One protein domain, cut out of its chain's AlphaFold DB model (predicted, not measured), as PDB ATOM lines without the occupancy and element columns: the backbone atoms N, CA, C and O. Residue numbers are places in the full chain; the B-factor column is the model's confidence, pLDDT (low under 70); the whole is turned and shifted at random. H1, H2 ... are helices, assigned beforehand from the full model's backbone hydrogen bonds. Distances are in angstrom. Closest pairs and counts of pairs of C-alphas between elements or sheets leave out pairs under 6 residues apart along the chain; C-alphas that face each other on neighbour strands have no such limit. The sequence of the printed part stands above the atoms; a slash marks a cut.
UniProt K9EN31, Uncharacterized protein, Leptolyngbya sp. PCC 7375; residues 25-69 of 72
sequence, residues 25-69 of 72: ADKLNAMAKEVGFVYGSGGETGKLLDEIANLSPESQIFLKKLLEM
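This is residues 25 to 69 of the 72 residues of an uncharacterized protein of Leptolyngbya sp. PCC 7375 (UniProt K9EN31). What shape is this? It is an open arch: H2 is the bridge, H1 packs on its first end, and H3 follows its other end, with residues 61 to 69 sticking out. What builds it? The printed part has 45 residues with three named helices, H1, H2, H3 in order, and no named strand: all helix, only just loose, close to compact, radius of gyration of the C-alphas 11.7 A, spans 33 by 21 by 14 A.

Where are the longest helices? H1 is residues 25 to 35, 15.4 A, from C-alpha 25 at (41.868, 89.888, 85.255); H3 is residues 57 to 67, 15.5 A, to C-alpha 67 at (46.637, 82.427, 100.946). And H2? Residues 45 to 54, 14.2 A.

Does H1 meet H2? They touch, closest at the C-alphas of Asn 29 and Thr 45, 5.4 A, the same way at a steep tilt of 70.0 degrees, only just short of about perpendicular. And H3? It is near H2 and apart from H1. Are the backbones helical? In H1, H2 and H3 every O i to N i+4 pair is within hydrogen-bond range.

How large is it? The farthest C-alphas, Gly 40 and Met 69, are 35.4 A apart. Any cut or long link? Neither. Where is pLDDT under 70? At residues 56 to 64, 66 and 69.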
ATOM      1  N   ALA A  25      41.950  90.483  86.588       81.44
ATOM      2  CA  ALA A  25      41.868  89.888  85.255       81.44
ATOM      3  C   ALA A  25      43.233  89.852  84.545       81.44
ATOM      4  O   ALA A  25      43.592  88.825  83.974       81.44
ATOM      5  N   ASP A  26      44.014  90.930  84.644       85.06
ATOM      6  CA  ASP A  26      45.341  91.023  84.027       85.06
ATOM      7  C   ASP A  26      46.334  90.067  84.691       85.06
ATOM      8  O   ASP A  26      47.087  89.378  84.004       85.06
ATOM      9  N   LYS A  27      46.277  89.945  86.023       85.81
ATOM     10  CA  LYS A  27      47.085  88.973  86.778       85.81
ATOM     11  C   LYS A  27      46.761  87.533  86.389       85.81
ATOM     12  O   LYS A  27      47.670  86.739  86.175       85.81
ATOM     13  N   LEU A  28      45.476  87.194  86.268       85.19
ATOM     14  CA  LEU A  28      45.045  85.866  85.822       85.19
ATOM     15  C   LEU A  28      45.505  85.566  84.395       85.19
ATOM     16  O   LEU A  28      45.923  84.450  84.109       85.19
ATOM     17  N   ASN A  29      45.469  86.566  83.520       84.12
ATOM     18  CA  ASN A  29      45.934  86.454  82.144       84.12
ATOM     19  C   ASN A  29      47.461  86.229  82.082       84.12
ATOM     20  O   ASN A  29      47.934  85.350  81.362       84.12
ATOM     21  N   ALA A  30      48.231  86.958  82.896       84.81
ATOM     22  CA  ALA A  30      49.673  86.756  83.034       84.81
ATOM     23  C   ALA A  30      50.007  85.349  83.559       84.81
ATOM     24  O   ALA A  30      50.781  84.638  82.924       84.81
ATOM     25  N   MET A  31      49.348  84.906  84.635       84.25
ATOM     26  CA  MET A  31      49.529  83.557  85.187       84.25
ATOM     27  C   MET A  31      49.151  82.466  84.182       84.25
ATOM     28  O   MET A  31      49.875  81.488  84.026       84.25
ATOM     29  N   ALA A  32      48.046  82.633  83.450       84.25
ATOM     30  CA  ALA A  32      47.650  81.682  82.415       84.25
ATOM     31  C   ALA A  32      48.742  81.555  81.341       84.25
ATOM     32  O   ALA A  32      49.098  80.443  80.956       84.25
ATOM     33  N   LYS A  33      49.338  82.678  80.922       85.31
ATOM     34  CA  LYS A  33      50.448  82.687  79.964       85.31
ATOM     35  C   LYS A  33      51.709  82.012  80.512       85.31
ATOM     36  O   LYS A  33      52.332  81.251  79.780       85.31
ATOM     37  N   GLU A  34      52.067  82.267  81.768       85.88
ATOM     38  CA  GLU A  34      53.235  81.662  82.429       85.88
ATOM     39  C   GLU A  34      53.119  80.142  82.555       85.88
ATOM     40  O   GLU A  34      54.080  79.425  82.291       85.88
ATOM     41  N   VAL A  35      51.928  79.640  82.891       83.44
ATOM     42  CA  VAL A  35      51.658  78.198  83.029       83.44
ATOM     43  C   VAL A  35      51.443  77.519  81.661       83.44
ATOM     44  O   VAL A  35      51.359  76.298  81.566       83.44
ATOM     45  N   GLY A  36      51.400  78.291  80.568       84.50
ATOM     46  CA  GLY A  36      51.270  77.777  79.200       84.50
ATOM     47  C   GLY A  36      49.828  77.613  78.709       84.50
ATOM     48  O   GLY A  36      49.605  77.137  77.595       84.50
ATOM     49  N   PHE A  37      48.837  78.061  79.480       83.25
ATOM     50  CA  PHE A  37      47.463  78.220  79.008       83.25
ATOM     51  C   PHE A  37      47.377  79.483  78.147       83.25
ATOM     52  O   PHE A  37      47.103  80.570  78.648       83.25
ATOM     53  N   VAL A  38      47.633  79.357  76.842       84.69
ATOM     54  CA  VAL A  38      47.667  80.477  75.884       84.69
ATOM     55  C   VAL A  38      46.591  80.304  74.808       84.69
ATOM     56  O   VAL A  38      46.432  79.221  74.245       84.69
ATOM     57  N   TYR A  39      45.892  81.393  74.479       77.19
ATOM     58  CA  TYR A  39      44.963  81.490  73.353       77.19
ATOM     59  C   TYR A  39      45.261  82.749  72.528       77.19
ATOM     60  O   TYR A  39      45.111  83.879  72.998       77.19
ATOM     61  N   GLY A  40      45.694  82.559  71.279       80.62
ATOM     62  CA  GLY A  40      46.169  83.659  70.437       80.62
ATOM     63  C   GLY A  40      47.411  84.324  71.039       80.62
ATOM     64  O   GLY A  40      48.410  83.658  71.287       80.62
ATOM     65  N   SER A  41      47.347  85.636  71.275       75.19
ATOM     66  CA  SER A  41      48.435  86.421  71.881       75.19
ATOM     67  C   SER A  41      48.311  86.607  73.403       75.19
ATOM     68  O   SER A  41      49.151  87.288  73.994       75.19
ATOM     69  N   GLY A  42      47.275  86.044  74.038       74.00
ATOM     70  CA  GLY A  42      46.979  86.205  75.467       74.00
ATOM     71  C   GLY A  42      46.927  84.882  76.231       74.00
ATOM     72  O   GLY A  42      46.835  83.809  75.641       74.00
ATOM     73  N   GLY A  43      46.983  84.961  77.555       78.50
ATOM     74  CA  GLY A  43      46.684  83.851  78.449       78.50
ATOM     75  C   GLY A  43      45.196  83.494  78.433       78.50
ATOM     76  O   GLY A  43      44.308  84.349  78.453       78.50
ATOM     77  N   GLU A  44      44.908  82.200  78.388       85.94
ATOM     78  CA  GLU A  44      43.564  81.643  78.398       85.94
ATOM     79  C   GLU A  44      43.098  81.430  79.840       85.94
ATOM     80  O   GLU A  44      43.054  80.311  80.351       85.94
ATOM     81  N   THR A  45      42.720  82.530  80.499       83.19
ATOM     82  CA  THR A  45      42.242  82.531  81.891       83.19
ATOM     83  C   THR A  45      41.142  81.497  82.146       83.19
ATOM     84  O   THR A  45      41.106  80.897  83.212       83.19
ATOM     85  N   GLY A  46      40.261  81.249  81.170       80.31
ATOM     86  CA  GLY A  46      39.215  80.230  81.289       80.31
ATOM     87  C   GLY A  46      39.770  78.823  81.528       80.31
ATOM     88  O   GLY A  46      39.325  78.156  82.452       80.31
ATOM     89  N   LYS A  47      40.792  78.405  80.767       80.31
ATOM     90  CA  LYS A  47      41.438  77.095  80.958       80.31
ATOM     91  C   LYS A  47      42.199  77.008  82.271       80.31
ATOM     92  O   LYS A  47      42.139  75.978  82.926       80.31
ATOM     93  N   LEU A  48      42.871  78.091  82.663       83.38
ATOM     94  CA  LEU A  48      43.527  78.165  83.968       83.38
ATOM     95  C   LEU A  48      42.513  77.924  85.098       83.38
ATOM     96  O   LEU A  48      42.767  77.131  85.997       83.38
ATOM     97  N   LEU A  49      41.360  78.594  85.047       83.00
ATOM     98  CA  LEU A  49      40.312  78.447  86.058       83.00
ATOM     99  C   LEU A  49      39.662  77.059  86.031       83.00
ATOM    100  O   LEU A  49      39.382  76.517  87.096       83.00
ATOM    101  N   ASP A  50      39.453  76.481  84.847       82.69
ATOM    102  CA  ASP A  50      38.928  75.119  84.705       82.69
ATOM    103  C   ASP A  50      39.892  74.086  85.317       82.69
ATOM    104  O   ASP A  50      39.455  73.186  86.032       82.69
ATOM    105  N   GLU A  51      41.202  74.235  85.104       81.81
ATOM    106  CA  GLU A  51      42.209  73.362  85.717       81.81
ATOM    107  C   GLU A  51      42.279  73.542  87.232       81.81
ATOM    108  O   GLU A  51      42.286  72.554  87.960       81.81
ATOM    109  N   ILE A  52      42.219  74.782  87.734       80.50
ATOM    110  CA  ILE A  52      42.127  75.047  89.179       80.50
ATOM    111  C   ILE A  52      40.871  74.401  89.778       80.50
ATOM    112  O   ILE A  52      40.931  73.840  90.869       80.50
ATOM    113  N   ALA A  53      39.737  74.462  89.080       75.88
ATOM    114  CA  ALA A  53      38.494  73.848  89.532       75.88
ATOM    115  C   ALA A  53      38.555  72.310  89.517       75.88
ATOM    116  O   ALA A  53      37.899  71.672  90.339       75.88
ATOM    117  N   ASN A  54      39.356  71.728  88.619       78.12
ATOM    118  CA  ASN A  54      39.623  70.292  88.561       78.12
ATOM    119  C   ASN A  54      40.681  69.826  89.573       78.12
ATOM    120  O   ASN A  54      40.791  68.621  89.811       78.12
ATOM    121  N   LEU A  55      41.447  70.740  90.188       71.06
ATOM    122  CA  LEU A  55      42.335  70.384  91.292       71.06
ATOM    123  C   LEU A  55      41.506  69.772  92.429       71.06
ATOM    124  O   LEU A  55      40.466  70.306  92.823       71.06
ATOM    125  N   SER A  56      41.999  68.645  92.954       62.16
ATOM    126  CA  SER A  56      41.401  67.896  94.063       62.16
ATOM    127  C   SER A  56      40.952  68.826  95.205       62.16
ATOM    128  O   SER A  56      41.646  69.808  95.494       62.16
ATOM    129  N   PRO A  57      39.856  68.512  95.927       66.94
ATOM    130  CA  PRO A  57      39.461  69.240  97.135       66.94
ATOM    131  C   PRO A  57      40.618  69.429  98.131       66.94
ATOM    132  O   PRO A  57      40.714  70.465  98.787       66.94
ATOM    133  N   GLU A  58      41.543  68.468  98.196       60.94
ATOM    134  CA  GLU A  58      42.751  68.546  99.025       60.94
ATOM    135  C   GLU A  58      43.695  69.675  98.583       60.94
ATOM    136  O   GLU A  58      44.234  70.408  99.414       60.94
ATOM    137  N   SER A  59      43.844  69.880  97.274       62.03
ATOM    138  CA  SER A  59      44.640  70.965  96.696       62.03
ATOM    139  C   SER A  59      43.991  72.334  96.918       62.03
ATOM    140  O   SER A  59      44.694  73.315  97.150       62.03
ATOM    141  N   GLN A  60      42.658  72.417  96.926       64.00
ATOM    142  CA  GLN A  60      41.942  73.662  97.235       64.00
ATOM    143  C   GLN A  60      42.099  74.066  98.709       64.00
ATOM    144  O   GLN A  60      42.291  75.246  99.011       64.00
ATOM    145  N   ILE A  61      42.088  73.094  99.631       67.62
ATOM    146  CA  ILE A  61      42.384  73.321 101.056       67.62
ATOM    147  C   ILE A  61      43.821  73.826 101.231       67.62
ATOM    148  O   ILE A  61      44.060  74.741 102.022       67.62
ATOM    149  N   PHE A  62      44.774  73.259 100.488       66.25
ATOM    150  CA  PHE A  62      46.165  73.702 100.509       66.25
ATOM    151  C   PHE A  62      46.318  75.143 100.006       66.25
ATOM    152  O   PHE A  62      46.932  75.957 100.691       66.25
ATOM    153  N   LEU A  63      45.696  75.493  98.876       66.44
ATOM    154  CA  LEU A  63      45.708  76.863  98.348       66.44
ATOM    155  C   LEU A  63      45.089  77.865  99.325       66.44
ATOM    156  O   LEU A  63      45.631  78.948  99.522       66.44
ATOM    157  N   LYS A  64      43.986  77.491  99.982       66.94
ATOM    158  CA  LYS A  64      43.362  78.327 101.008       66.94
ATOM    159  C   LYS A  64      44.306  78.572 102.187       66.94
ATOM    160  O   LYS A  64      44.473  79.716 102.590       66.94
ATOM    161  N   LYS A  65      44.981  77.527 102.683       70.44
ATOM    162  CA  LYS A  65      45.998  77.666 103.739       70.44
ATOM    163  C   LYS A  65      47.167  78.552 103.313       70.44
ATOM    164  O   LYS A  65      47.664  79.307 104.134       70.44
ATOM    165  N   LEU A  66      47.595  78.461 102.055       67.38
ATOM    166  CA  LEU A  66      48.726  79.224 101.525       67.38
ATOM    167  C   LEU A  66      48.393  80.717 101.359       67.38
ATOM    168  O   LEU A  66      49.255  81.557 101.577       67.38
ATOM    169  N   LEU A  67      47.138  81.047 101.035       70.25
ATOM    170  CA  LEU A  67      46.637  82.427 100.946       70.25
ATOM    171  C   LEU A  67      46.295  83.052 102.309       70.25
ATOM    172  O   LEU A  67      46.233  84.273 102.420       70.25
ATOM    173  N   GLU A  68      46.037  82.234 103.330       75.19
ATOM    174  CA  GLU A  68      45.764  82.676 104.706       75.19
ATOM    175  C   GLU A  68      47.044  82.837 105.550       75.19
ATOM    176  O   GLU A  68      46.967  83.267 106.703       75.19
ATOM    177  N   MET A  69      48.222  82.515 105.004       58.19
ATOM    178  CA  MET A  69      49.492  82.765 105.687       58.19
ATOM    179  C   MET A  69      49.854  84.258 105.620       58.19
ATOM    180  O   MET A  69      49.822  84.838 104.534       58.19
TER     181      MET A  69